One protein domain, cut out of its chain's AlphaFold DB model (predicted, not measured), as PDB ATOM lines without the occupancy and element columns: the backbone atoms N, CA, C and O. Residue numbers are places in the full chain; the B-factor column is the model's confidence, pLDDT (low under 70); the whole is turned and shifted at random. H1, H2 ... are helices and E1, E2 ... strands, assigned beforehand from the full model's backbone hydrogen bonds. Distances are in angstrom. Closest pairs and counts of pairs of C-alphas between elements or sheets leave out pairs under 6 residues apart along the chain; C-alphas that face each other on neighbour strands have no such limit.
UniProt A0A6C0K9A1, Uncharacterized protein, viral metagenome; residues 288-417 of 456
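This is residues 288 to 417 of the 456 residues of an uncharacterized protein of viral metagenome (UniProt A0A6C0K9A1). A strongly twisted sheet of four strands, E2, E1, E5 and E6, curls round one long helix, H3, and together they make the core. The small hairpin E3 and E4 lies at one end of the long axis, and a loose lobe with the short helices H1 and H2, joined to the core by two long links, lies at the other. The printed part has 130 residues, with three named helices and six named strands in the order E1 E2 H1 H2 H3 E3 E4 E5 E6; under half of the residues are in these elements, and the class is mixed, helices and strands. The sheet's order is E2 - E1 - E5 - E6, all antiparallel. The whole is loose, with a radius of gyration of the C-alphas of 18.6 A, and elongated, with spans of 62 by 37 by 28 A.

In the sheet, the inner strands E1, residues 288 to 293, and E5, residues 389 to 396, run antiparallel at 161 degrees, with N 290 and O 392 within hydrogen-bond range at 2.9 A. The edge strand E2, residues 296 to 303, forms a hairpin with E1, and N 289 and O 301 are 2.7 A apart. The other edge strand, E6, residues 410 to 416, forms a hairpin with E5, with N 393 and O 414 at 2.8 A. H3, residues 358 to 374, is on one face of this sheet, in two layers, a sheet with a helix on one face; the closest C-alphas of H3 and E5 are those of Gly 368 and Val 392, 5.8 A apart. Those of Thr 290 in E1 and Gly 368 are 6.5 A apart. A short pairing joins residues 302 to 303 of E2 with residues 308 to 309, antiparallel. E3, residues 378 to 380, and E4, residues 383 to 385, form a hairpin, with N 383 and O 380 at 2.8 A; E4 is apart from H3. H1, residues 330 to 335, and H2, residues 343 to 346, are apart from each other and not on the four-stranded sheet. Every O i to N i+4 pair is within hydrogen-bond range in H1 and H3; H2 is too short for such a pair.

E1 begins at C-alpha 288 (98.931, -51.643, 89.015) and is 16.5 A long; E2 is 20.9 A, E5 22.6 A and E6 17.9 A. H3 is 24.3 A long, from C-alpha 358 (88.225, -52.327, 82.831) to C-alpha 374. E6 ends at C-alpha 416 (107.243, -43.457, 95.549).

The C-alphas farthest apart, those of Lys 339 and Gly 382, are 62.8 A apart. The printed part has no cut. The links E2 to H1, H2 to H3 and E5 to E6 are long. The mean pLDDT of the printed part is 75.4; residues 305 to 307 and 315 to 355 are under 70.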
ATOM      1  N   ASN A 288      99.126 -52.805  89.875       91.12
ATOM      2  CA  ASN A 288      98.931 -51.643  89.015       91.12
ATOM      3  C   ASN A 288      99.743 -50.461  89.548       91.12
ATOM      4  O   ASN A 288      99.352 -49.813  90.516       91.12
ATOM      5  N   ARG A 289     100.834 -50.144  88.859       92.69
ATOM      6  CA  ARG A 289     101.732 -49.023  89.134       92.69
ATOM      7  C   ARG A 289     101.248 -47.774  88.417       92.69
ATOM      8  O   ARG A 289     101.330 -47.673  87.193       92.69
ATOM      9  N   THR A 290     100.665 -46.845  89.162       94.06
ATOM     10  CA  THR A 290      99.936 -45.699  88.605       94.06
ATOM     11  C   THR A 290     100.727 -44.411  88.780       94.06
ATOM     12  O   THR A 290     101.093 -44.065  89.900       94.06
ATOM     13  N   TYR A 291     100.961 -43.692  87.684       94.81
ATOM     14  CA  TYR A 291     101.863 -42.541  87.631       94.81
ATOM     15  C   TYR A 291     101.109 -41.220  87.585       94.81
ATOM     16  O   TYR A 291     100.167 -41.055  86.804       94.81
ATOM     17  N   PHE A 292     101.586 -40.256  88.369       95.56
ATOM     18  CA  PHE A 292     101.042 -38.908  88.456       95.56
ATOM     19  C   PHE A 292     102.143 -37.866  88.272       95.56
ATOM     20  O   PHE A 292     103.204 -37.975  88.882       95.56
ATOM     21  N   VAL A 293     101.868 -36.828  87.480       96.00
ATOM     22  CA  VAL A 293     102.733 -35.648  87.315       96.00
ATOM     23  C   VAL A 293     101.913 -34.413  87.651       96.00
ATOM     24  O   VAL A 293     100.803 -34.274  87.150       96.00
ATOM     25  N   GLY A 294     102.389 -33.557  88.557       95.38
ATOM     26  CA  GLY A 294     101.582 -32.418  89.024       95.38
ATOM     27  C   GLY A 294     100.360 -32.798  89.870       95.38
ATOM     28  O   GLY A 294      99.576 -31.929  90.226       95.38
ATOM     29  N   GLY A 295     100.192 -34.081  90.210       93.81
ATOM     30  CA  GLY A 295      98.950 -34.625  90.776       93.81
ATOM     31  C   GLY A 295      97.983 -35.181  89.724       93.81
ATOM     32  O   GLY A 295      97.028 -35.863  90.088       93.81
ATOM     33  N   GLU A 296      98.272 -34.978  88.438       94.38
ATOM     34  CA  GLU A 296      97.459 -35.458  87.325       94.38
ATOM     35  C   GLU A 296      97.901 -36.842  86.864       94.38
ATOM     36  O   GLU A 296      99.092 -37.098  86.653       94.38
ATOM     37  N   TYR A 297      96.931 -37.733  86.667       94.00
ATOM     38  CA  TYR A 297      97.164 -39.084  86.163       94.00
ATOM     39  C   TYR A 297      97.836 -39.054  84.783       94.00
ATOM     40  O   TYR A 297      97.407 -38.321  83.893       94.00
ATOM     41  N   GLN A 298      98.848 -39.900  84.588       92.12
ATOM     42  CA  GLN A 298      99.558 -40.037  83.316       92.12
ATOM     43  C   GLN A 298      99.276 -41.376  82.641       92.12
ATOM     44  O   GLN A 298      98.779 -41.404  81.518       92.12
ATOM     45  N   TYR A 299      99.601 -42.475  83.317       90.94
ATOM     46  CA  TYR A 299      99.376 -43.836  82.835       90.94
ATOM     47  C   TYR A 299      99.433 -44.832  84.002       90.94
ATOM     48  O   TYR A 299      99.903 -44.505  85.096       90.94
ATOM     49  N   THR A 300      98.994 -46.063  83.749       90.12
ATOM     50  CA  THR A 300      99.220 -47.213  84.628       90.12
ATOM     51  C   THR A 300     100.081 -48.249  83.913       90.12
ATOM     52  O   THR A 300      99.890 -48.518  82.729       90.12
ATOM     53  N   MET A 301     101.018 -48.844  84.644       87.44
ATOM     54  CA  MET A 301     101.708 -50.068  84.259       87.44
ATOM     55  C   MET A 301     101.179 -51.209  85.117       87.44
ATOM     56  O   MET A 301     101.249 -51.155  86.338       87.44
ATOM     57  N   THR A 302     100.641 -52.240  84.487       84.56
ATOM     58  CA  THR A 302     100.303 -53.497  85.148       84.56
ATOM     59  C   THR A 302     101.542 -54.380  85.142       84.56
ATOM     60  O   THR A 302     102.087 -54.684  84.076       84.56
ATOM     61  N   THR A 303     101.991 -54.772  86.323       79.69
ATOM     62  CA  THR A 303     103.190 -55.575  86.539       79.69
ATOM     63  C   THR A 303     102.815 -56.879  87.222       79.69
ATOM     64  O   THR A 303     102.034 -56.893  88.168       79.69
ATOM     65  N   ASP A 304     103.354 -57.984  86.737       72.31
ATOM     66  CA  ASP A 304     103.282 -59.286  87.391       72.31
ATOM     67  C   ASP A 304     104.659 -59.958  87.324       72.31
ATOM     68  O   ASP A 304     105.614 -59.377  86.807       72.31
ATOM     69  N   TYR A 305     104.773 -61.176  87.859       63.09
ATOM     70  CA  TYR A 305     106.041 -61.907  87.893       63.09
ATOM     71  C   TYR A 305     106.703 -62.055  86.511       63.09
ATOM     72  O   TYR A 305     107.925 -62.110  86.412       63.09
ATOM     73  N   PHE A 306     105.906 -62.116  85.442       59.91
ATOM     74  CA  PHE A 306     106.396 -62.405  84.100       59.91
ATOM     75  C   PHE A 306     106.569 -61.138  83.262       59.91
ATOM     76  O   PHE A 306     107.392 -61.121  82.344       59.91
ATOM     77  N   CYS A 307     105.771 -60.096  83.521       67.31
ATOM     78  CA  CYS A 307     105.525 -59.062  82.526       67.31
ATOM     79  C   CYS A 307     105.244 -57.667  83.093       67.31
ATOM     80  O   CYS A 307     104.532 -57.491  84.079       67.31
ATOM     81  N   PHE A 308     105.697 -56.657  82.343       75.88
ATOM     82  CA  PHE A 308     105.318 -55.251  82.491       75.88
ATOM     83  C   PHE A 308     104.471 -54.847  81.279       75.88
ATOM     84  O   PHE A 308     104.915 -54.999  80.140       75.88
ATOM     85  N   ARG A 309     103.247 -54.347  81.483       76.81
ATOM     86  CA  ARG A 309     102.344 -53.962  80.383       76.81
ATOM     87  C   ARG A 309     101.571 -52.680  80.672       76.81
ATOM     88  O   ARG A 309     101.073 -52.494  81.774       76.81
ATOM     89  N   GLN A 310     101.404 -51.832  79.661       77.50
ATOM     90  CA  GLN A 310     100.448 -50.726  79.722       77.50
ATOM     91  C   GLN A 310      99.056 -51.235  79.296       77.50
ATOM     92  O   GLN A 310      98.945 -51.843  78.225       77.50
ATOM     93  N   PRO A 311      97.979 -51.010  80.073       76.44
ATOM     94  CA  PRO A 311      96.630 -51.402  79.673       76.44
ATOM     95  C   PRO A 311      96.198 -50.780  78.337       76.44
ATOM     96  O   PRO A 311      96.474 -49.612  78.064       76.44
ATOM     97  N   LYS A 312      95.438 -51.534  77.523       71.56
ATOM     98  CA  LYS A 312      94.902 -51.043  76.233       71.56
ATOM     99  C   LYS A 312      94.108 -49.747  76.372       71.56
ATOM    100  O   LYS A 312      94.224 -48.860  75.535       71.56
ATOM    101  N   VAL A 313      93.299 -49.644  77.428       72.94
ATOM    102  CA  VAL A 313      92.455 -48.464  77.678       72.94
ATOM    103  C   VAL A 313      93.265 -47.210  78.010       72.94
ATOM    104  O   VAL A 313      92.755 -46.111  77.832       72.94
ATOM    105  N   ASP A 314      94.527 -47.375  78.409       72.69
ATOM    106  CA  ASP A 314      95.481 -46.285  78.634       72.69
ATOM    107  C   ASP A 314      96.364 -46.049  77.389       72.69
ATOM    108  O   ASP A 314      97.414 -45.411  77.458       72.69
ATOM    109  N   GLY A 315      95.957 -46.585  76.233       63.44
ATOM    110  CA  GLY A 315      96.647 -46.439  74.954       63.44
ATOM    111  C   GLY A 315      97.750 -47.468  74.692       63.44
ATOM    112  O   GLY A 315      98.418 -47.362  73.661       63.44
ATOM    113  N   GLY A 316      97.943 -48.458  75.571       61.09
ATOM    114  CA  GLY A 316      98.901 -49.545  75.360       61.09
ATOM    115  C   GLY A 316      98.590 -50.360  74.097       61.09
ATOM    116  O   GLY A 316      97.429 -50.623  73.780       61.09
ATOM    117  N   GLN A 317      99.621 -50.774  73.353       52.28
ATOM    118  CA  GLN A 317      99.446 -51.747  72.272       52.28
ATOM    119  C   GLN A 317      99.384 -53.159  72.864       52.28
ATOM    120  O   GLN A 317     100.146 -53.493  73.763       52.28
ATOM    121  N   THR A 318      98.539 -54.033  72.313       42.59
ATOM    122  CA  THR A 318      98.627 -55.479  72.596       42.59
ATOM    123  C   THR A 318      99.882 -56.142  72.034       42.59
ATOM    124  O   THR A 318     100.088 -57.328  72.274       42.59
ATOM    125  N   LYS A 319     100.682 -55.422  71.237       38.16
ATOM    126  CA  LYS A 319     101.890 -55.950  70.603       38.16
ATOM    127  C   LYS A 319     103.128 -55.615  71.435       38.16
ATOM    128  O   LYS A 319     103.342 -54.474  71.832       38.16
ATOM    129  N   PHE A 320     103.903 -56.664  71.682       48.94
ATOM    130  CA  PHE A 320     105.040 -56.728  72.591       48.94
ATOM    131  C   PHE A 320     106.268 -55.977  72.093       48.94
ATOM    132  O   PHE A 320     106.687 -56.152  70.951       48.94
ATOM    133  N   ILE A 321     106.916 -55.257  73.010       38.41
ATOM    134  CA  ILE A 321     108.333 -54.909  72.924       38.41
ATOM    135  C   ILE A 321     108.922 -55.152  74.317       38.41
ATOM    136  O   ILE A 321     108.588 -54.440  75.257       38.41
ATOM    137  N   GLY A 322     109.777 -56.167  74.455       34.72
ATOM    138  CA  GLY A 322     110.620 -56.328  75.645       34.72
ATOM    139  C   GLY A 322     110.273 -57.494  76.570       34.72
ATOM    140  O   GLY A 322     109.976 -57.302  77.739       34.72
ATOM    141  N   GLY A 323     110.433 -58.715  76.071       36.25
ATOM    142  CA  GLY A 323     111.124 -59.751  76.835       36.25
ATOM    143  C   GLY A 323     112.441 -60.000  76.109       36.25
ATOM    144  O   GLY A 323     112.445 -60.081  74.878       36.25
ATOM    145  N   LYS A 324     113.581 -60.060  76.806       34.31
ATOM    146  CA  LYS A 324     114.806 -60.585  76.181       34.31
ATOM    147  C   LYS A 324     114.462 -61.940  75.549       34.31
ATOM    148  O   LYS A 324     113.840 -62.766  76.213       34.31
ATOM    149  N   LYS A 325     114.905 -62.191  74.310       35.47
ATOM    150  CA  LYS A 325     115.094 -63.573  73.838       35.47
ATOM    151  C   LYS A 325     115.853 -64.320  74.947       35.47
ATOM    152  O   LYS A 325     116.951 -63.894  75.295       35.47
ATOM    153  N   GLY A 326     115.260 -65.372  75.506       37.88
ATOM    154  CA  GLY A 326     115.975 -66.310  76.375       37.88
ATOM    155  C   GLY A 326     115.979 -66.025  77.880       37.88
ATOM    156  O   GLY A 326     116.979 -66.311  78.523       37.88
ATOM    157  N   PHE A 327     114.894 -65.513  78.472       37.88
ATOM    158  CA  PHE A 327     114.706 -65.586  79.938       37.88
ATOM    159  C   PHE A 327     113.914 -66.836  80.380       37.88
ATOM    160  O   PHE A 327     113.290 -66.838  81.432       37.88
ATOM    161  N   CYS A 328     113.923 -67.901  79.573       41.31
ATOM    162  CA  CYS A 328     113.648 -69.253  80.054       41.31
ATOM    163  C   CYS A 328     115.019 -69.928  80.135       41.31
ATOM    164  O   CYS A 328     115.571 -70.321  79.109       41.31
ATOM    165  N   GLU A 329     115.625 -69.971  81.324       41.44
ATOM    166  CA  GLU A 329     116.756 -70.871  81.555       41.44
ATOM    167  C   GLU A 329     116.192 -72.292  81.500       41.44
ATOM    168  O   GLU A 329     115.680 -72.815  82.488       41.44
ATOM    169  N   GLU A 330     116.237 -72.901  80.319       41.75
ATOM    170  CA  GLU A 330     115.743 -74.252  80.026       41.75
ATOM    171  C   GLU A 330     116.279 -75.292  81.029       41.75
ATOM    172  O   GLU A 330     115.585 -76.225  81.437       41.75
ATOM    173  N   THR A 331     117.490 -75.053  81.531       43.53
ATOM    174  CA  THR A 331     118.161 -75.814  82.586       43.53
ATOM    175  C   THR A 331     117.440 -75.756  83.939       43.53
ATOM    176  O   THR A 331     117.420 -76.748  84.667       43.53
ATOM    177  N   ARG A 332     116.827 -74.617  84.294       43.44
ATOM    178  CA  ARG A 332     116.032 -74.444  85.525       43.44
ATOM    179  C   ARG A 332     114.659 -75.096  85.406       43.44
ATOM    180  O   ARG A 332     114.233 -75.767  86.338       43.44
ATOM    181  N   ALA A 333     114.012 -74.947  84.251       45.38
ATOM    182  CA  ALA A 333     112.722 -75.571  83.955       45.38
ATOM    183  C   ALA A 333     112.797 -77.108  83.995       45.38
ATOM    184  O   ALA A 333     111.966 -77.752  84.634       45.38
ATOM    185  N   LYS A 334     113.847 -77.692  83.395       48.06
ATOM    186  CA  LYS A 334     114.103 -79.142  83.448       48.06
ATOM    187  C   LYS A 334     114.397 -79.635  84.869       48.06
ATOM    188  O   LYS A 334     113.879 -80.676  85.258       48.06
ATOM    189  N   LYS A 335     115.163 -78.880  85.670       47.69
ATOM    190  CA  LYS A 335     115.423 -79.215  87.087       47.69
ATOM    191  C   LYS A 335     114.171 -79.175  87.972       47.69
ATOM    192  O   LYS A 335     114.154 -79.864  88.983       47.69
ATOM    193  N   ALA A 336     113.151 -78.401  87.600       46.94
ATOM    194  CA  ALA A 336     111.877 -78.306  88.316       46.94
ATOM    195  C   ALA A 336     110.813 -79.322  87.838       46.94
ATOM    196  O   ALA A 336     109.677 -79.271  88.293       46.94
ATOM    197  N   GLY A 337     111.145 -80.234  86.911       46.19
ATOM    198  CA  GLY A 337     110.217 -81.272  86.436       46.19
ATOM    199  C   GLY A 337     109.128 -80.783  85.471       46.19
ATOM    200  O   GLY A 337     108.183 -81.518  85.181       46.19
ATOM    201  N   LEU A 338     109.246 -79.564  84.942       48.22
ATOM    202  CA  LEU A 338     108.232 -78.965  84.075       48.22
ATOM    203  C   LEU A 338     108.431 -79.430  82.632       48.22
ATOM    204  O   LEU A 338     109.375 -79.014  81.959       48.22
ATOM    205  N   LYS A 339     107.514 -80.268  82.136       47.03
ATOM    206  CA  LYS A 339     107.577 -80.816  80.770       47.03
ATOM    207  C   LYS A 339     107.433 -79.743  79.674       47.03
ATOM    208  O   LYS A 339     107.925 -79.968  78.578       47.03
ATOM    209  N   ASN A 340     106.830 -78.580  79.971       47.03
ATOM    210  CA  ASN A 340     106.458 -77.563  78.969       47.03
ATOM    211  C   ASN A 340     106.770 -76.097  79.331       47.03
ATOM    212  O   ASN A 340     106.410 -75.197  78.570       47.03
ATOM    213  N   ALA A 341     107.493 -75.824  80.419       44.16
ATOM    214  CA  ALA A 341     107.719 -74.450  80.894       44.16
ATOM    215  C   ALA A 341     108.374 -73.510  79.856       44.16
ATOM    216  O   ALA A 341     108.136 -72.302  79.883       44.16
ATOM    217  N   CYS A 342     109.153 -74.043  78.900       39.19
ATOM    218  CA  CYS A 342     109.706 -73.249  77.797       39.19
ATOM    219  C   CYS A 342     108.918 -73.340  76.472       39.19
ATOM    220  O   CYS A 342     109.174 -72.524  75.584       39.19
ATOM    221  N   TYR A 343     107.930 -74.234  76.324       38.78
ATOM    222  CA  TYR A 343     107.073 -74.286  75.126       38.78
ATOM    223  C   TYR A 343     106.235 -72.998  75.004       38.78
ATOM    224  O   TYR A 343     106.195 -72.366  73.948       38.78
ATOM    225  N   LEU A 344     105.710 -72.499  76.130       37.28
ATOM    226  CA  LEU A 344     104.991 -71.219  76.207       37.28
ATOM    227  C   LEU A 344     105.903 -69.983  76.082       37.28
ATOM    228  O   LEU A 344     105.445 -68.926  75.656       37.28
ATOM    229  N   ALA A 345     107.192 -70.100  76.416       39.09
ATOM    230  CA  ALA A 345     108.151 -68.996  76.314       39.09
ATOM    231  C   ALA A 345     108.759 -68.835  74.907       39.09
ATOM    232  O   ALA A 345     109.251 -67.756  74.568       39.09
ATOM    233  N   THR A 346     108.756 -69.897  74.093       39.53
ATOM    234  CA  THR A 346     109.440 -69.930  72.788       39.53
ATOM    235  C   THR A 346     108.492 -69.902  71.590       39.53
ATOM    236  O   THR A 346     108.864 -69.316  70.573       39.53
ATOM    237  N   HIS A 347     107.274 -70.447  71.700       33.91
ATOM    238  CA  HIS A 347     106.387 -70.605  70.539       33.91
ATOM    239  C   HIS A 347     105.234 -69.592  70.470       33.91
ATOM    240  O   HIS A 347     104.818 -69.228  69.371       33.91
ATOM    241  N   GLU A 348     104.798 -69.004  71.590       38.22
ATOM    242  CA  GLU A 348     103.800 -67.927  71.580       38.22
ATOM    243  C   GLU A 348     104.339 -66.664  72.251       38.22
ATOM    244  O   GLU A 348     104.437 -66.548  73.466       38.22
ATOM    245  N   ARG A 349     104.675 -65.673  71.423       42.47
ATOM    246  CA  ARG A 349     105.141 -64.323  71.783       42.47
ATOM    247  C   ARG A 349     104.087 -63.497  72.550       42.47
ATOM    248  O   ARG A 349     103.754 -62.396  72.114       42.47
ATOM    249  N   ALA A 350     103.529 -63.993  73.651       44.88
ATOM    250  CA  ALA A 350     102.476 -63.316  74.393       44.88
ATOM    251  C   ALA A 350     102.696 -63.376  75.910       44.88
ATOM    252  O   ALA A 350     102.556 -64.429  76.520       44.88
ATOM    253  N   CYS A 351     102.920 -62.224  76.557       51.72
ATOM    254  CA  CYS A 351     102.545 -62.082  77.966       51.72
ATOM    255  C   CYS A 351     101.037 -62.284  78.093       51.72
ATOM    256  O   CYS A 351     100.254 -61.335  77.989       51.72
ATOM    257  N   ARG A 352     100.624 -63.518  78.352       50.16
ATOM    258  CA  ARG A 352      99.258 -63.864  78.732       50.16
ATOM    259  C   ARG A 352      99.077 -63.670  80.234       50.16
ATOM    260  O   ARG A 352      98.588 -64.553  80.904       50.16
ATOM    261  N   GLY A 353      99.526 -62.552  80.803       53.00
ATOM    262  CA  GLY A 353      99.271 -62.288  82.221       53.00
ATOM    263  C   GLY A 353      97.789 -61.973  82.473       53.00
ATOM    264  O   GLY A 353      97.067 -61.632  81.530       53.00
ATOM    265  N   PRO A 354      97.330 -62.043  83.735       56.22
ATOM    266  CA  PRO A 354      95.928 -61.849  84.098       56.22
ATOM    267  C   PRO A 354      95.411 -60.516  83.547       56.22
ATOM    268  O   PRO A 354      95.950 -59.441  83.847       56.22
ATOM    269  N   GLN A 355      94.372 -60.556  82.711       62.56
ATOM    270  CA  GLN A 355      93.763 -59.323  82.227       62.56
ATOM    271  C   GLN A 355      93.022 -58.643  83.379       62.56
ATOM    272  O   GLN A 355      92.030 -59.149  83.901       62.56
ATOM    273  N   VAL A 356      93.501 -57.461  83.769       75.12
ATOM    274  CA  VAL A 356      92.781 -56.607  84.712       75.12
ATOM    275  C   VAL A 356      91.541 -56.083  84.001       75.12
ATOM    276  O   VAL A 356      91.645 -55.406  82.975       75.12
ATOM    277  N   SER A 357      90.360 -56.395  84.538       80.62
ATOM    278  CA  SER A 357      89.105 -55.904  83.967       80.62
ATOM    279  C   SER A 357      89.089 -54.371  83.917       80.62
ATOM    280  O   SER A 357      89.676 -53.701  84.774       80.62
ATOM    281  N   ARG A 358      88.372 -53.791  82.945       83.06
ATOM    282  CA  ARG A 358      88.225 -52.327  82.831       83.06
ATOM    283  C   ARG A 358      87.686 -51.707  84.123       83.06
ATOM    284  O   ARG A 358      88.119 -50.625  84.506       83.06
ATOM    285  N   GLU A 359      86.771 -52.398  84.800       88.56
ATOM    286  CA  GLU A 359      86.220 -51.968  86.088       88.56
ATOM    287  C   GLU A 359      87.272 -52.011  87.205       88.56
ATOM    288  O   GLU A 359      87.429 -51.038  87.943       88.56
ATOM    289  N   THR A 360      88.052 -53.092  87.310       87.50
ATOM    290  CA  THR A 360      89.150 -53.178  88.285       87.50
ATOM    291  C   THR A 360      90.174 -52.068  88.041       87.50
ATOM    292  O   THR A 360      90.559 -51.392  88.989       87.50
ATOM    293  N   LEU A 361      90.539 -51.791  86.786       87.62
ATOM    294  CA  LEU A 361      91.483 -50.724  86.445       87.62
ATOM    295  C   LEU A 361      90.945 -49.320  86.769       87.62
ATOM    296  O   LEU A 361      91.677 -48.485  87.302       87.62
ATOM    297  N   LYS A 362      89.653 -49.053  86.518       91.06
ATOM    298  CA  LYS A 362      88.999 -47.805  86.956       91.06
ATOM    299  C   LYS A 362      89.093 -47.640  88.472       91.06
ATOM    300  O   LYS A 362      89.433 -46.560  88.952       91.06
ATOM    301  N   ARG A 363      88.844 -48.714  89.227       94.69
ATOM    302  CA  ARG A 363      88.926 -48.713  90.695       94.69
ATOM    303  C   ARG A 363      90.354 -48.521  91.198       94.69
ATOM    304  O   ARG A 363      90.542 -47.745  92.129       94.69
ATOM    305  N   THR A 364      91.358 -49.153  90.582       93.75
ATOM    306  CA  THR A 364      92.763 -48.907  90.945       93.75
ATOM    307  C   THR A 364      93.160 -47.469  90.629       93.75
ATOM    308  O   THR A 364      93.723 -46.798  91.483       93.75
ATOM    309  N   LYS A 365      92.780 -46.924  89.467       94.12
ATOM    310  CA  LYS A 365      93.038 -45.511  89.144       94.12
ATOM    311  C   LYS A 365      92.390 -44.566  90.162       94.12
ATOM    312  O   LYS A 365      93.045 -43.640  90.635       94.12
ATOM    313  N   ALA A 366      91.135 -44.818  90.537       96.62
ATOM    314  CA  ALA A 366      90.432 -44.037  91.551       96.62
ATOM    315  C   ALA A 366      91.116 -44.119  92.926       96.62
ATOM    316  O   ALA A 366      91.271 -43.094  93.591       96.62
ATOM    317  N   LEU A 367      91.579 -45.308  93.331       98.06
ATOM    318  CA  LEU A 367      92.366 -45.475  94.552       98.06
ATOM    319  C   LEU A 367      93.687 -44.700  94.472       98.06
ATOM    320  O   LEU A 367      94.002 -43.979  95.411       98.06
ATOM    321  N   GLY A 368      94.404 -44.751  93.348       97.56
ATOM    322  CA  GLY A 368      95.623 -43.967  93.134       97.56
ATOM    323  C   GLY A 368      95.390 -42.461  93.292       97.56
ATOM    324  O   GLY A 368      96.100 -41.807  94.050       97.56
ATOM    325  N   VAL A 369      94.340 -41.916  92.664       97.31
ATOM    326  CA  VAL A 369      93.949 -40.498  92.811       97.31
ATOM    327  C   VAL A 369      93.615 -40.165  94.266       97.31
ATOM    328  O   VAL A 369      94.034 -39.128  94.783       97.31
ATOM    329  N   ARG A 370      92.871 -41.040  94.950       98.12
ATOM    330  CA  ARG A 370      92.514 -40.852  96.359       98.12
ATOM    331  C   ARG A 370      93.757 -40.833  97.252       98.12
ATOM    332  O   ARG A 370      93.874 -39.939  98.085       98.12
ATOM    333  N   THR A 371      94.690 -41.760  97.046       98.06
ATOM    334  CA  THR A 371      95.977 -41.809  97.753       98.06
ATOM    335  C   THR A 371      96.763 -40.525  97.519       98.06
ATOM    336  O   THR A 371      97.134 -39.858  98.477       98.06
ATOM    337  N   MET A 372      96.914 -40.102  96.261       95.81
ATOM    338  CA  MET A 372      97.605 -38.863  95.885       95.81
ATOM    339  C   MET A 372      97.065 -37.614  96.584       95.81
ATOM    340  O   MET A 372      97.842 -36.760  97.020       95.81
ATOM    341  N   ARG A 373      95.736 -37.510  96.695       95.88
ATOM    342  CA  ARG A 373      95.053 -36.411  97.393       95.88
ATOM    343  C   ARG A 373      95.219 -36.480  98.911       95.88
ATOM    344  O   ARG A 373      95.217 -35.438  99.555       95.88
ATOM    345  N   ALA A 374      95.359 -37.682  99.472       97.00
ATOM    346  CA  ALA A 374      95.551 -37.885 100.904       97.00
ATOM    347  C   ALA A 374      96.979 -37.572 101.376       97.00
ATOM    348  O   ALA A 374      97.154 -37.249 102.548       97.00
ATOM    349  N   MET A 375      97.980 -37.661 100.492       96.38
ATOM    350  CA  MET A 375      99.385 -37.395 100.818       96.38
ATOM    351  C   MET A 375      99.621 -35.937 101.266       96.38
ATOM    352  O   MET A 375      98.982 -35.026 100.726       96.38
ATOM    353  N   PRO A 376     100.593 -35.664 102.167       96.56
ATOM    354  CA  PRO A 376     100.851 -34.314 102.667       96.56
ATOM    355  C   PRO A 376     101.212 -33.338 101.554       96.56
ATOM    356  O   PRO A 376     101.924 -33.696 100.612       96.56
ATOM    357  N   LYS A 377     100.769 -32.087 101.681       96.88
ATOM    358  CA  LYS A 377     101.194 -31.003 100.791       96.88
ATOM    359  C   LYS A 377     102.710 -30.826 100.853       96.88
ATOM    360  O   LYS A 377     103.307 -30.953 101.917       96.88
ATOM    361  N   ILE A 378     103.320 -30.504  99.717       97.56
ATOM    362  CA  ILE A 378     104.751 -30.222  99.641       97.56
ATOM    363  C   ILE A 378     104.960 -28.727  99.875       97.56
ATOM    364  O   ILE A 378     104.395 -27.908  99.149       97.56
ATOM    365  N   LYS A 379     105.759 -28.376 100.889       97.38
ATOM    366  CA  LYS A 379     106.095 -26.988 101.223       97.38
ATOM    367  C   LYS A 379     107.606 -26.788 101.278       97.38
ATOM    368  O   LYS A 379     108.272 -27.484 102.030       97.38
ATOM    369  N   ILE A 380     108.124 -25.814 100.535       96.69
ATOM    370  CA  ILE A 380     109.540 -25.406 100.541       96.69
ATOM    371  C   ILE A 380     109.598 -23.969 101.043       96.69
ATOM    372  O   ILE A 380     108.890 -23.119 100.509       96.69
ATOM    373  N   GLN A 381     110.371 -23.689 102.097       95.31
ATOM    374  CA  GLN A 381     110.431 -22.353 102.725       95.31
ATOM    375  C   GLN A 381     109.030 -21.784 103.086       95.31
ATOM    376  O   GLN A 381     108.751 -20.584 102.990       95.31
ATOM    377  N   GLY A 382     108.102 -22.671 103.472       94.81
ATOM    378  CA  GLY A 382     106.697 -22.350 103.768       94.81
ATOM    379  C   GLY A 382     105.790 -22.156 102.542       94.81
ATOM    380  O   GLY A 382     104.585 -21.973 102.702       94.81
ATOM    381  N   ILE A 383     106.325 -22.233 101.324       97.31
ATOM    382  CA  ILE A 383     105.576 -22.085 100.074       97.31
ATOM    383  C   ILE A 383     105.020 -23.444  99.641       97.31
ATOM    384  O   ILE A 383     105.786 -24.354  99.337       97.31
ATOM    385  N   GLU A 384     103.690 -23.581  99.574       97.62
ATOM    386  CA  GLU A 384     103.047 -24.766  98.985       97.62
ATOM    387  C   GLU A 384     103.261 -24.807  97.465       97.62
ATOM    388  O   GLU A 384     102.945 -23.841  96.750       97.62
ATOM    389  N   LEU A 385     103.777 -25.946  96.999       98.12
ATOM    390  CA  LEU A 385     104.128 -26.229  95.611       98.12
ATOM    391  C   LEU A 385     103.405 -27.492  95.113       98.12
ATOM    392  O   LEU A 385     103.151 -28.413  95.899       98.12
ATOM    393  N   PRO A 386     103.073 -27.569  93.811       97.31
ATOM    394  CA  PRO A 386     102.490 -28.774  93.238       97.31
ATOM    395  C   PRO A 386     103.514 -29.913  93.220       97.31
ATOM    396  O   PRO A 386     104.722 -29.688  93.248       97.31
ATOM    397  N   ARG A 387     103.030 -31.156  93.161       96.56
ATOM    398  CA  ARG A 387     103.891 -32.348  93.105       96.56
ATOM    399  C   ARG A 387     104.674 -32.397  91.793       96.56
ATOM    400  O   ARG A 387     104.190 -31.920  90.771       96.56
ATOM    401  N   LEU A 388     105.846 -33.027  91.807       97.06
ATOM    402  CA  LEU A 388     106.574 -33.336  90.577       97.06
ATOM    403  C   LEU A 388     106.080 -34.660  89.992       97.06
ATOM    404  O   LEU A 388     105.330 -34.658  89.022       97.06
ATOM    405  N   LEU A 389     106.464 -35.763  90.629       95.81
ATOM    406  CA  LEU A 389     106.182 -37.134  90.229       95.81
ATOM    407  C   LEU A 389     105.741 -37.923  91.454       95.81
ATOM    408  O   LEU A 389     106.265 -37.742  92.554       95.81
ATOM    409  N   THR A 390     104.765 -38.799  91.282       95.69
ATOM    410  CA  THR A 390     104.455 -39.817  92.281       95.69
ATOM    411  C   THR A 390     103.948 -41.064  91.580       95.69
ATOM    412  O   THR A 390     103.114 -40.969  90.675       95.69
ATOM    413  N   ARG A 391     104.442 -42.228  91.996       95.88
ATOM    414  CA  ARG A 391     103.882 -43.527  91.625       95.88
ATOM    415  C   ARG A 391     103.158 -44.112  92.827       95.88
ATOM    416  O   ARG A 391     103.653 -44.031  93.946       95.88
ATOM    417  N   VAL A 392     101.974 -44.659  92.586       97.44
ATOM    418  CA  VAL A 392     101.208 -45.418  93.576       97.44
ATOM    419  C   VAL A 392     101.041 -46.832  93.049       97.44
ATOM    420  O   VAL A 392     100.411 -47.031  92.005       97.44
ATOM    421  N   ASP A 393     101.585 -47.790  93.783       95.31
ATOM    422  CA  ASP A 393     101.541 -49.204  93.444       95.31
ATOM    423  C   ASP A 393     100.357 -49.843  94.149       95.31
ATOM    424  O   ASP A 393     100.196 -49.746  95.368       95.31
ATOM    425  N   ILE A 394      99.469 -50.435  93.357       95.12
ATOM    426  CA  ILE A 394      98.180 -50.922  93.826       95.12
ATOM    427  C   ILE A 394      98.126 -52.423  93.627       95.12
ATOM    428  O   ILE A 394      98.002 -52.908  92.499       95.12
ATOM    429  N   GLY A 395      98.179 -53.142  94.742       92.25
ATOM    430  CA  GLY A 395      97.943 -54.570  94.779       92.25
ATOM    431  C   GLY A 395      96.473 -54.872  94.522       92.25
ATOM    432  O   GLY A 395      95.565 -54.208  95.035       92.25
ATOM    433  N   ILE A 396      96.241 -55.887  93.704       88.75
ATOM    434  CA  ILE A 396      94.926 -56.475  93.476       88.75
ATOM    435  C   ILE A 396      94.926 -57.825  94.208       88.75
ATOM    436  O   ILE A 396      95.976 -58.446  94.352       88.75
ATOM    437  N   VAL A 397      93.783 -58.297  94.700       86.69
ATOM    438  CA  VAL A 397      93.617 -59.690  95.157       86.69
ATOM    439  C   VAL A 397      93.104 -60.529  93.989       86.69
ATOM    440  O   VAL A 397      92.206 -60.084  93.261       86.69
ATOM    441  N   ALA A 398      93.654 -61.731  93.791       80.19
ATOM    442  CA  ALA A 398      93.265 -62.554  92.646       80.19
ATOM    443  C   ALA A 398      91.767 -62.897  92.679       80.19
ATOM    444  O   ALA A 398      91.141 -63.029  93.736       80.19
ATOM    445  N   LYS A 399      91.175 -63.024  91.488       79.88
ATOM    446  CA  LYS A 399      89.726 -63.182  91.328       79.88
ATOM    447  C   LYS A 399      89.199 -64.440  92.023       79.88
ATOM    448  O   LYS A 399      88.145 -64.357  92.641       79.88
ATOM    449  N   LYS A 400      89.944 -65.552  91.997       81.31
ATOM    450  CA  LYS A 400      89.574 -66.806  92.679       81.31
ATOM    451  C   LYS A 400      89.390 -66.668  94.196       81.31
ATOM    452  O   LYS A 400      88.581 -67.376  94.777       81.31
ATOM    453  N   TYR A 401      90.081 -65.715  94.826       82.94
ATOM    454  CA  TYR A 401      89.949 -65.424  96.260       82.94
ATOM    455  C   TYR A 401      88.905 -64.336  96.556       82.94
ATOM    456  O   TYR A 401      88.744 -63.910  97.698       82.94
ATOM    457  N   THR A 402      88.206 -63.845  95.529       82.38
ATOM    458  CA  THR A 402      87.118 -62.879  95.680       82.38
ATOM    459  C   THR A 402      85.787 -63.632  95.720       82.38
ATOM    460  O   THR A 402      85.482 -64.345  94.764       82.38
ATOM    461  N   PRO A 403      84.959 -63.465  96.771       86.00
ATOM    462  CA  PRO A 403      83.655 -64.119  96.839       86.00
ATOM    463  C   PRO A 403      82.785 -63.817  95.613       86.00
ATOM    464  O   PRO A 403      82.791 -62.693  95.095       86.00
ATOM    465  N   LYS A 404      82.002 -64.805  95.161       86.06
ATOM    466  CA  LYS A 404      81.096 -64.656  94.012       86.06
ATOM    467  C   LYS A 404      80.177 -63.442  94.216       86.06
ATOM    468  O   LYS A 404      79.624 -63.240  95.292       86.06
ATOM    469  N   GLY A 405      80.056 -62.603  93.188       85.81
ATOM    470  CA  GLY A 405      79.256 -61.371  93.234       85.81
ATOM    471  C   GLY A 405      79.904 -60.190  93.973       85.81
ATOM    472  O   GLY A 405      79.326 -59.106  94.002       85.81
ATOM    473  N   LYS A 406      81.107 -60.343  94.546       89.56
ATOM    474  CA  LYS A 406      81.855 -59.234  95.158       89.56
ATOM    475  C   LYS A 406      82.919 -58.685  94.210       89.56
ATOM    476  O   LYS A 406      83.431 -59.365  93.324       89.56
ATOM    477  N   LYS A 407      83.258 -57.409  94.402       89.81
ATOM    478  CA  LYS A 407      84.354 -56.754  93.679       89.81
ATOM    479  C   LYS A 407      85.699 -57.205  94.265       89.81
ATOM    480  O   LYS A 407      85.819 -57.289  95.482       89.81
ATOM    481  N   GLN A 408      86.715 -57.406  93.418       89.00
ATOM    482  CA  GLN A 408      88.073 -57.750  93.873       89.00
ATOM    483  C   GLN A 408      88.592 -56.724  94.880       89.00
ATOM    484  O   GLN A 408      88.448 -55.514  94.658       89.00
ATOM    485  N   THR A 409      89.223 -57.191  95.951       91.88
ATOM    486  CA  THR A 409      89.911 -56.321  96.908       91.88
ATOM    487  C   THR A 409      91.122 -55.667  96.238       91.88
ATOM    488  O   THR A 409      91.834 -56.310  95.467       91.88
ATOM    489  N   ILE A 410      91.333 -54.379  96.513       94.56
ATOM    490  CA  ILE A 410      92.495 -53.607  96.058       94.56
ATOM    491  C   ILE A 410      93.075 -52.831  97.240       94.56
ATOM    492  O   ILE A 410      92.325 -52.407  98.122       94.56
ATOM    493  N   PHE A 411      94.389 -52.638  97.258       95.62
ATOM    494  CA  PHE A 411      95.091 -51.950  98.339       95.62
ATOM    495  C   PHE A 411      96.346 -51.252  97.812       95.62
ATOM    496  O   PHE A 411      96.921 -51.663  96.809       95.62
ATOM    497  N   VAL A 412      96.774 -50.186  98.482       96.81
ATOM    498  CA  VAL A 412      98.058 -49.536  98.209       96.81
ATOM    499  C   VAL A 412      99.167 -50.401  98.794       96.81
ATOM    500  O   VAL A 412      99.186 -50.667  99.998       96.81
ATOM    501  N   ASN A 413     100.071 -50.846  97.927       93.94
ATOM    502  CA  ASN A 413     101.281 -51.563  98.295       93.94
ATOM    503  C   ASN A 413     102.429 -50.580  98.543       93.94
ATOM    504  O   ASN A 413     103.079 -50.668  99.577       93.94
ATOM    505  N   GLU A 414     102.638 -49.603  97.662       93.50
ATOM    506  CA  GLU A 414     103.772 -48.679  97.767       93.50
ATOM    507  C   GLU A 414     103.428 -47.291  97.214       93.50
ATOM    508  O   GLU A 414     102.521 -47.128  96.390       93.50
ATOM    509  N   VAL A 415     104.134 -46.271  97.706       94.81
ATOM    510  CA  VAL A 415     104.087 -44.898  97.196       94.81
ATOM    511  C   VAL A 415     105.524 -44.425  97.033       94.81
ATOM    512  O   VAL A 415     106.286 -44.478  97.989       94.81
ATOM    513  N   GLU A 416     105.883 -43.918  95.857       92.75
ATOM    514  CA  GLU A 416     107.243 -43.457  95.549       92.75
ATOM    515  C   GLU A 416     107.220 -42.069  94.907       92.75
ATOM    516  O   GLU A 416     106.317 -41.758  94.124       92.75
ATOM    517  N   PHE A 417     108.235 -41.241  95.175       91.88
ATOM    518  CA  PHE A 417     108.417 -39.946  94.499       91.88
ATOM    519  C   PHE A 417     109.560 -39.938  93.464       91.88
ATOM    520  O   PHE A 417     109.579 -39.054  92.610       91.88
TER     521      PHE A 417